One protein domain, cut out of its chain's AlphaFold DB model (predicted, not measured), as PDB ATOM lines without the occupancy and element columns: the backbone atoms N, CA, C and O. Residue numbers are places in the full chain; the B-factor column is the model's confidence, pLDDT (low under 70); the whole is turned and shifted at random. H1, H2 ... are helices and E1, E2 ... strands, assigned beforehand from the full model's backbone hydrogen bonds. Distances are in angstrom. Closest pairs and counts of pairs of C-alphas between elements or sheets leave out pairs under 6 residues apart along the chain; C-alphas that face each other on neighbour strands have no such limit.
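What this domain is: This is residues 125 to 196 of the 229 residues of the protein "EGF-like domain-containing protein" of Ramazzottius varieornatus (UniProt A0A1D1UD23). With little regular structure, a small, loopy head built on the hairpin of E1 and E2 bears an arm, residues 177 to 196, that sticks out free and holds H2. The 72 printed residues run H1, E1, E2, H2, a mixed class with only 24 in named elements; the two-stranded sheet is antiparallel. The whole is extended, radius of gyration of the C-alphas 18.1 A, spanning 58 by 31 by 15 A.

How they stand to each other: H1, residues 125 to 128, comes closest to E1, residues 137 to 140, at the C-alphas of Cys 126 and Cys 139, 5.7 A apart. E1 and E2, residues 149 to 152, form an antiparallel hairpin at 147 degrees, with N 138 and O 151 within hydrogen-bond range at 2.8 A. Residues 156 to 157 pair antiparallel with 168 to 169. H2, residues 179 to 190, is apart from H1 and E1; its O i to N i+4 pairs are all within hydrogen-bond range, while H1 is too short for one.

Where its parts are: H1 begins at C-alpha 125 (20.039, 58.715, -27.469). H2, 15.9 A long, ends at C-alpha 190 (19.281, 33.919, -64.005).

The domain as a whole: The printed part has no cut. The link from E2 to H2 is long, 26 residues. Confidence is under 70 at residues 144 to 146, 161 to 164 and 173 to 196.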
ATOM      1  N   GLU A 125      18.692  58.632 -26.902       86.81
ATOM      2  CA  GLU A 125      20.039  58.715 -27.469       86.81
ATOM      3  C   GLU A 125      20.177  57.924 -28.776       86.81
ATOM      4  O   GLU A 125      21.136  58.144 -29.518       86.81
ATOM      5  N   CYS A 126      19.237  57.027 -29.094       88.50
ATOM      6  CA  CYS A 126      19.223  56.318 -30.372       88.50
ATOM      7  C   CYS A 126      18.782  57.215 -31.532       88.50
ATOM      8  O   CYS A 126      19.203  56.977 -32.665       88.50
ATOM      9  N   VAL A 127      17.970  58.240 -31.260       87.00
ATOM     10  CA  VAL A 127      17.544  59.231 -32.260       87.00
ATOM     11  C   VAL A 127      18.499  60.421 -32.299       87.00
ATOM     12  O   VAL A 127      18.897  60.840 -33.385       87.00
ATOM     13  N   GLU A 128      18.894  60.958 -31.141       82.00
ATOM     14  CA  GLU A 128      19.697  62.188 -31.096       82.00
ATOM     15  C   GLU A 128      21.168  61.970 -31.461       82.00
ATOM     16  O   GLU A 128      21.761  62.760 -32.197       82.00
ATOM     17  N   SER A 129      21.783  60.908 -30.938       79.75
ATOM     18  CA  SER A 129      23.218  60.676 -31.099       79.75
ATOM     19  C   SER A 129      23.557  59.196 -30.956       79.75
ATOM     20  O   SER A 129      24.251  58.812 -30.010       79.75
ATOM     21  N   ASN A 130      23.053  58.366 -31.879       85.56
ATOM     22  CA  ASN A 130      23.195  56.909 -31.818       85.56
ATOM     23  C   ASN A 130      24.670  56.501 -31.598       85.56
ATOM     24  O   ASN A 130      25.486  56.646 -32.514       85.56
ATOM     25  N   PRO A 131      25.037  55.987 -30.406       84.50
ATOM     26  CA  PRO A 131      26.424  55.669 -30.081       84.50
ATOM     27  C   PRO A 131      26.822  54.251 -30.516       84.50
ATOM     28  O   PRO A 131      27.964  53.837 -30.292       84.50
ATOM     29  N   CYS A 132      25.891  53.480 -31.082       88.06
ATOM     30  CA  CYS A 132      26.117  52.105 -31.502       88.06
ATOM     31  C   CYS A 132      26.775  52.044 -32.882       88.06
ATOM     32  O   CYS A 132      26.629  52.941 -33.716       88.06
ATOM     33  N   LYS A 133      27.508  50.961 -33.149       88.44
ATOM     34  CA  LYS A 133      28.115  50.750 -34.467       88.44
ATOM     35  C   LYS A 133      27.058  50.353 -35.494       88.44
ATOM     36  O   LYS A 133      26.665  49.192 -35.518       88.44
ATOM     37  N   ALA A 134      26.690  51.291 -36.364       82.12
ATOM     38  CA  ALA A 134      25.619  51.144 -37.351       82.12
ATOM     39  C   ALA A 134      25.642  49.822 -38.147       82.12
ATOM     40  O   ALA A 134      24.584  49.253 -38.368       82.12
ATOM     41  N   ASP A 135      26.820  49.309 -38.517       85.19
ATOM     42  CA  ASP A 135      26.935  48.111 -39.370       85.19
ATOM     43  C   ASP A 135      26.839  46.769 -38.621       85.19
ATOM     44  O   ASP A 135      26.930  45.708 -39.232       85.19
ATOM     45  N   THR A 136      26.824  46.783 -37.286       87.94
ATOM     46  CA  THR A 136      26.943  45.541 -36.493       87.94
ATOM     47  C   THR A 136      26.077  45.527 -35.242       87.94
ATOM     48  O   THR A 136      26.006  44.506 -34.550       87.94
ATOM     49  N   GLU A 137      25.487  46.666 -34.887       90.62
ATOM     50  CA  GLU A 137      24.814  46.891 -33.620       90.62
ATOM     51  C   GLU A 137      23.521  47.677 -33.813       90.62
ATOM     52  O   GLU A 137      23.474  48.680 -34.519       90.62
ATOM     53  N   VAL A 138      22.490  47.258 -33.086       90.62
ATOM     54  CA  VAL A 138      21.202  47.941 -32.993       90.62
ATOM     55  C   VAL A 138      21.141  48.698 -31.671       90.62
ATOM     56  O   VAL A 138      21.488  48.163 -30.611       90.62
ATOM     57  N   CYS A 139      20.695  49.951 -31.743       91.06
ATOM     58  CA  CYS A 139      20.485  50.802 -30.581       91.06
ATOM     59  C   CYS A 139      19.101  50.558 -29.982       91.06
ATOM     60  O   CYS A 139      18.094  50.589 -30.687       91.06
ATOM     61  N   ILE A 140      19.057  50.324 -28.674       89.56
ATOM     62  CA  ILE A 140      17.827  50.212 -27.895       89.56
ATOM     63  C   ILE A 140      17.844  51.315 -26.841       89.56
ATOM     64  O   ILE A 140      18.691  51.303 -25.940       89.56
ATOM     65  N   ASN A 141      16.897  52.246 -26.951       87.19
ATOM     66  CA  ASN A 141      16.723  53.318 -25.983       87.19
ATOM     67  C   ASN A 141      16.313  52.735 -24.613       87.19
ATOM     68  O   ASN A 141      15.531  51.780 -24.544       87.19
ATOM     69  N   ARG A 142      16.868  53.265 -23.520       82.25
ATOM     70  CA  ARG A 142      16.625  52.767 -22.159       82.25
ATOM     71  C   ARG A 142      16.156  53.883 -21.243       82.25
ATOM     72  O   ARG A 142      16.966  54.691 -20.817       82.25
ATOM     73  N   LEU A 143      14.914  53.751 -20.776       76.81
ATOM     74  CA  LEU A 143      14.343  54.618 -19.747       76.81
ATOM     75  C   LEU A 143      15.211  54.652 -18.479       76.81
ATOM     76  O   LEU A 143      15.507  53.603 -17.895       76.81
ATOM     77  N   ASN A 144      15.546  55.857 -18.007       65.69
ATOM     78  CA  ASN A 144      16.422  56.121 -16.858       65.69
ATOM     79  C   ASN A 144      17.848  55.569 -17.034       65.69
ATOM     80  O   ASN A 144      18.544  55.265 -16.054       65.69
ATOM     81  N   GLY A 145      18.275  55.378 -18.278       60.88
ATOM     82  CA  GLY A 145      19.615  54.946 -18.619       60.88
ATOM     83  C   GLY A 145      20.591  56.115 -18.570       60.88
ATOM     84  O   GLY A 145      20.286  57.230 -18.950       60.88
ATOM     85  N   LYS A 146      21.832  55.854 -18.152       67.19
ATOM     86  CA  LYS A 146      22.940  56.786 -18.445       67.19
ATOM     87  C   LYS A 146      23.422  56.680 -19.897       67.19
ATOM     88  O   LYS A 146      24.321  57.417 -20.287       67.19
ATOM     89  N   ALA A 147      22.963  55.644 -20.600       76.69
ATOM     90  CA  ALA A 147      23.372  55.291 -21.946       76.69
ATOM     91  C   ALA A 147      22.389  54.274 -22.554       76.69
ATOM     92  O   ALA A 147      21.927  53.365 -21.834       76.69
ATOM     93  N   PRO A 148      22.189  54.303 -23.880       85.88
ATOM     94  CA  PRO A 148      21.379  53.316 -24.578       85.88
ATOM     95  C   PRO A 148      22.058  51.940 -24.554       85.88
ATOM     96  O   PRO A 148      23.238  51.788 -24.208       85.88
ATOM     97  N   LEU A 149      21.301  50.895 -24.872       87.25
ATOM     98  CA  LEU A 149      21.826  49.542 -25.010       87.25
ATOM     99  C   LEU A 149      22.152  49.260 -26.478       87.25
ATOM    100  O   LEU A 149      21.254  49.162 -27.303       87.25
ATOM    101  N   CYS A 150      23.432  49.047 -26.783       88.94
ATOM    102  CA  CYS A 150      23.856  48.534 -28.085       88.94
ATOM    103  C   CYS A 150      23.890  47.006 -28.051       88.94
ATOM    104  O   CYS A 150      24.739  46.422 -27.358       88.94
ATOM    105  N   VAL A 151      22.989  46.362 -28.784       89.19
ATOM    106  CA  VAL A 151      22.962  44.903 -28.984       89.19
ATOM    107  C   VAL A 151      23.499  44.560 -30.363       89.19
ATOM    108  O   VAL A 151      23.468  45.404 -31.245       89.19
ATOM    109  N   CYS A 152      24.009  43.345 -30.564       88.94
ATOM    110  CA  CYS A 152      24.438  42.945 -31.900       88.94
ATOM    111  C   CYS A 152      23.239  42.824 -32.836       88.94
ATOM    112  O   CYS A 152      22.189  42.317 -32.435       88.94
ATOM    113  N   GLU A 153      23.417  43.290 -34.066       87.69
ATOM    114  CA  GLU A 153      22.454  43.075 -35.136       87.69
ATOM    115  C   GLU A 153      22.336  41.583 -35.469       87.69
ATOM    116  O   GLU A 153      23.193  40.764 -35.115       87.69
ATOM    117  N   PHE A 154      21.245  41.214 -36.135       83.12
ATOM    118  CA  PHE A 154      21.025  39.850 -36.584       83.12
ATOM    119  C   PHE A 154      22.205  39.338 -37.426       83.12
ATOM    120  O   PHE A 154      22.723  40.032 -38.295       83.12
ATOM    121  N   GLY A 155      22.651  38.115 -37.135       82.88
ATOM    122  CA  GLY A 155      23.851  37.534 -37.734       82.88
ATOM    123  C   GLY A 155      25.165  37.962 -37.073       82.88
ATOM    124  O   GLY A 155      26.213  37.458 -37.459       82.88
ATOM    125  N   TYR A 156      25.147  38.829 -36.061       85.94
ATOM    126  CA  TYR A 156      26.321  39.161 -35.259       85.94
ATOM    127  C   TYR A 156      26.156  38.704 -33.806       85.94
ATOM    128  O   TYR A 156      25.062  38.680 -33.249       85.94
ATOM    129  N   PHE A 157      27.272  38.396 -33.145       85.12
ATOM    130  CA  PHE A 157      27.293  38.026 -31.734       85.12
ATOM    131  C   PHE A 157      28.484  38.633 -30.984       85.12
ATOM    132  O   PHE A 157      29.540  38.938 -31.547       85.12
ATOM    133  N   ARG A 158      28.320  38.781 -29.667       85.44
ATOM    134  CA  ARG A 158      29.402  39.075 -28.717       85.44
ATOM    135  C   ARG A 158      29.639  37.833 -27.870       85.44
ATOM    136  O   ARG A 158      28.702  37.299 -27.285       85.44
ATOM    137  N   LYS A 159      30.896  37.394 -27.755       78.25
ATOM    138  CA  LYS A 159      31.248  36.300 -26.839       78.25
ATOM    139  C   LYS A 159      31.028  36.757 -25.387       78.25
ATOM    140  O   LYS A 159      31.638  37.753 -24.988       78.25
ATOM    141  N   PRO A 160      30.204  36.064 -24.581       71.06
ATOM    142  CA  PRO A 160      30.060  36.397 -23.168       71.06
ATOM    143  C   PRO A 160      31.408  36.229 -22.446       71.06
ATOM    144  O   PRO A 160      32.134  35.270 -22.692       71.06
ATOM    145  N   GLY A 161      31.779  37.196 -21.599       66.06
ATOM    146  CA  GLY A 161      33.047  37.186 -20.847       66.06
ATOM    147  C   GLY A 161      34.303  37.587 -21.638       66.06
ATOM    148  O   GLY A 161      35.396  37.611 -21.078       66.06
ATOM    149  N   SER A 162      34.179  37.938 -22.920       61.19
ATOM    150  CA  SER A 162      35.285  38.490 -23.712       61.19
ATOM    151  C   SER A 162      35.547  39.958 -23.352       61.19
ATOM    152  O   SER A 162      34.618  40.761 -23.284       61.19
ATOM    153  N   ALA A 163      36.821  40.344 -23.211       54.94
ATOM    154  CA  ALA A 163      37.232  41.748 -23.053       54.94
ATOM    155  C   ALA A 163      36.874  42.619 -24.277       54.94
ATOM    156  O   ALA A 163      36.769  43.842 -24.181       54.94
ATOM    157  N   SER A 164      36.673  41.990 -25.438       59.00
ATOM    158  CA  SER A 164      36.225  42.654 -26.656       59.00
ATOM    159  C   SER A 164      34.710  42.878 -26.612       59.00
ATOM    160  O   SER A 164      33.931  41.923 -26.626       59.00
ATOM    161  N   LYS A 165      34.306  44.155 -26.585       70.88
ATOM    162  CA  LYS A 165      32.910  44.625 -26.660       70.88
ATOM    163  C   LYS A 165      32.367  44.714 -28.095       70.88
ATOM    164  O   LYS A 165      31.303  45.279 -28.299       70.88
ATOM    165  N   THR A 166      33.081  44.223 -29.105       82.50
ATOM    166  CA  THR A 166      32.664  44.377 -30.508       82.50
ATOM    167  C   THR A 166      31.876  43.169 -30.989       82.50
ATOM    168  O   THR A 166      32.306  42.035 -30.771       82.50
ATOM    169  N   CYS A 167      30.763  43.417 -31.674       87.12
ATOM    170  CA  CYS A 167      30.011  42.392 -32.384       87.12
ATOM    171  C   CYS A 167      30.846  41.806 -33.531       87.12
ATOM    172  O   CYS A 167      31.560  42.527 -34.230       87.12
ATOM    173  N   LYS A 168      30.810  40.482 -33.679       87.31
ATOM    174  CA  LYS A 168      31.468  39.746 -34.764       87.31
ATOM    175  C   LYS A 168      30.425  38.945 -35.532       87.31
ATOM    176  O   LYS A 168      29.471  38.511 -34.891       87.31
ATOM    177  N   PRO A 169      30.604  38.728 -36.845       85.12
ATOM    178  CA  PRO A 169      29.726  37.849 -37.602       85.12
ATOM    179  C   PRO A 169      29.632  36.489 -36.914       85.12
ATOM    180  O   PRO A 169      30.654  35.908 -36.533       85.12
ATOM    181  N   ASP A 170      28.412  36.022 -36.716       79.94
ATOM    182  CA  ASP A 170      28.097  34.712 -36.185       79.94
ATOM    183  C   ASP A 170      28.315  33.672 -37.294       79.94
ATOM    184  O   ASP A 170      27.562  33.662 -38.277       79.94
ATOM    185  N   PRO A 171      29.341  32.807 -37.165       70.81
ATOM    186  CA  PRO A 171      29.657  31.801 -38.173       70.81
ATOM    187  C   PRO A 171      28.546  30.755 -38.343       70.81
ATOM    188  O   PRO A 171      28.504  30.090 -39.381       70.81
ATOM    189  N   ASP A 172      27.644  30.633 -37.366       72.31
ATOM    190  CA  ASP A 172      26.568  29.642 -37.338       72.31
ATOM    191  C   ASP A 172      25.198  30.241 -37.702       72.31
ATOM    192  O   ASP A 172      24.239  29.502 -37.916       72.31
ATOM    193  N   SER A 173      25.106  31.567 -37.869       65.81
ATOM    194  CA  SER A 173      23.849  32.261 -38.203       65.81
ATOM    195  C   SER A 173      23.309  31.972 -39.608       65.81
ATOM    196  O   SER A 173      22.185  32.361 -39.921       65.81
ATOM    197  N   GLY A 174      24.106  31.350 -40.486       59.84
ATOM    198  CA  GLY A 174      23.770  31.100 -41.899       59.84
ATOM    199  C   GLY A 174      23.712  32.363 -42.772       59.84
ATOM    200  O   GLY A 174      24.011  32.304 -43.961       59.84
ATOM    201  N   LEU A 175      23.452  33.530 -42.175       56.59
ATOM    202  CA  LEU A 175      23.243  34.811 -42.848       56.59
ATOM    203  C   LEU A 175      24.442  35.264 -43.694       56.59
ATOM    204  O   LEU A 175      24.267  35.786 -44.789       56.59
ATOM    205  N   PHE A 176      25.661  35.021 -43.205       53.16
ATOM    206  CA  PHE A 176      26.908  35.404 -43.881       53.16
ATOM    207  C   PHE A 176      27.560  34.276 -44.683       53.16
ATOM    208  O   PHE A 176      28.486  34.528 -45.448       53.16
ATOM    209  N   ARG A 177      27.100  33.029 -44.522       52.09
ATOM    210  CA  ARG A 177      27.557  31.904 -45.357       52.09
ATOM    211  C   ARG A 177      26.835  31.876 -46.701       52.09
ATOM    212  O   ARG A 177      27.382  31.366 -47.677       52.09
ATOM    213  N   ASP A 178      25.646  32.471 -46.740       54.75
ATOM    214  CA  ASP A 178      24.736  32.317 -47.858       54.75
ATOM    215  C   ASP A 178      24.651  33.542 -48.763       54.75
ATOM    216  O   ASP A 178      24.141  33.380 -49.855       54.75
ATOM    217  N   ILE A 179      25.162  34.733 -48.422       58.75
ATOM    218  CA  ILE A 179      25.111  35.870 -49.371       58.75
ATOM    219  C   ILE A 179      25.919  35.556 -50.634       58.75
ATOM    220  O   ILE A 179      25.372  35.626 -51.730       58.75
ATOM    221  N   ASP A 180      27.161  35.086 -50.491       61.00
ATOM    222  CA  ASP A 180      27.989  34.690 -51.640       61.00
ATOM    223  C   ASP A 180      27.379  33.506 -52.401       61.00
ATOM    224  O   ASP A 180      27.462  33.421 -53.627       61.00
ATOM    225  N   MET A 181      26.736  32.577 -51.689       56.00
ATOM    226  CA  MET A 181      26.130  31.389 -52.286       56.00
ATOM    227  C   MET A 181      24.778  31.692 -52.944       56.00
ATOM    228  O   MET A 181      24.474  31.108 -53.976       56.00
ATOM    229  N   VAL A 182      23.988  32.618 -52.402       57.97
ATOM    230  CA  VAL A 182      22.737  33.138 -52.966       57.97
ATOM    231  C   VAL A 182      23.051  34.019 -54.160       57.97
ATOM    232  O   VAL A 182      22.392  33.875 -55.180       57.97
ATOM    233  N   GLU A 183      24.077  34.865 -54.099       64.62
ATOM    234  CA  GLU A 183      24.519  35.674 -55.233       64.62
ATOM    235  C   GLU A 183      25.073  34.786 -56.355       64.62
ATOM    236  O   GLU A 183      24.708  34.953 -57.520       64.62
ATOM    237  N   LYS A 184      25.882  33.776 -56.014       64.69
ATOM    238  CA  LYS A 184      26.346  32.760 -56.967       64.69
ATOM    239  C   LYS A 184      25.178  31.971 -57.559       64.69
ATOM    240  O   LYS A 184      25.110  31.817 -58.772       64.69
ATOM    241  N   ARG A 185      24.221  31.541 -56.734       61.00
ATOM    242  CA  ARG A 185      23.049  30.773 -57.171       61.00
ATOM    243  C   ARG A 185      22.075  31.616 -57.993       61.00
ATOM    244  O   ARG A 185      21.520  31.101 -58.950       61.00
ATOM    245  N   MET A 186      21.910  32.904 -57.691       59.81
ATOM    246  CA  MET A 186      21.163  33.871 -58.507       59.81
ATOM    247  C   MET A 186      21.845  34.085 -59.862       59.81
ATOM    248  O   MET A 186      21.169  34.052 -60.886       59.81
ATOM    249  N   LYS A 187      23.177  34.228 -59.896       66.56
ATOM    250  CA  LYS A 187      23.953  34.314 -61.148       66.56
ATOM    251  C   LYS A 187      23.860  33.026 -61.977       66.56
ATOM    252  O   LYS A 187      23.771  33.102 -63.198       66.56
ATOM    253  N   GLU A 188      23.839  31.861 -61.330       63.09
ATOM    254  CA  GLU A 188      23.654  30.553 -61.978       63.09
ATOM    255  C   GLU A 188      22.213  30.334 -62.477       63.09
ATOM    256  O   GLU A 188      22.024  29.756 -63.545       63.09
ATOM    257  N   LEU A 189      21.202  30.799 -61.734       54.47
ATOM    258  CA  LEU A 189      19.780  30.646 -62.075       54.47
ATOM    259  C   LEU A 189      19.309  31.614 -63.158       54.47
ATOM    260  O   LEU A 189      18.487  31.230 -63.984       54.47
ATOM    261  N   TYR A 190      19.790  32.857 -63.135       58.19
ATOM    262  CA  TYR A 190      19.281  33.919 -64.005       58.19
ATOM    263  C   TYR A 190      20.232  34.300 -65.144       58.19
ATOM    264  O   TYR A 190      19.814  35.031 -66.039       58.19
ATOM    265  N   GLY A 191      21.466  33.772 -65.164       59.75
ATOM    266  CA  GLY A 191      22.462  34.075 -66.194       59.75
ATOM    267  C   GLY A 191      22.779  35.579 -66.310       59.75
ATOM    268  O   GLY A 191      22.259  36.398 -65.551       59.75
ATOM    269  N   PRO A 192      23.661  35.991 -67.236       58.22
ATOM    270  CA  PRO A 192      23.805  37.405 -67.563       58.22
ATOM    271  C   PRO A 192      22.493  37.930 -68.167       58.22
ATOM    272  O   PRO A 192      21.949  37.338 -69.098       58.22
ATOM    273  N   ILE A 193      21.994  39.052 -67.643       53.56
ATOM    274  CA  ILE A 193      20.841  39.758 -68.210       53.56
ATOM    275  C   ILE A 193      21.278  40.329 -69.566       53.56
ATOM    276  O   ILE A 193      22.019  41.308 -69.619       53.56
ATOM    277  N   GLU A 194      20.845  39.712 -70.665       57.38
ATOM    278  CA  GLU A 194      20.958  40.319 -71.995       57.38
ATOM    279  C   GLU A 194      19.923  41.447 -72.107       57.38
ATOM    280  O   GLU A 194      18.717  41.205 -71.998       57.38
ATOM    281  N   GLU A 195      20.378  42.688 -72.316       42.91
ATOM    282  CA  GLU A 195      19.480  43.826 -72.523       42.91
ATOM    283  C   GLU A 195      18.493  43.533 -73.666       42.91
ATOM    284  O   GLU A 195      18.878  43.218 -74.792       42.91
ATOM    285  N   GLY A 196      17.195  43.623 -73.362       54.72
ATOM    286  CA  GLY A 196      16.115  43.433 -74.334       54.72
ATOM    287  C   GLY A 196      15.465  42.046 -74.364       54.72
ATOM    288  O   GLY A 196      14.527  41.861 -75.143       54.72
TER     289      GLY A 196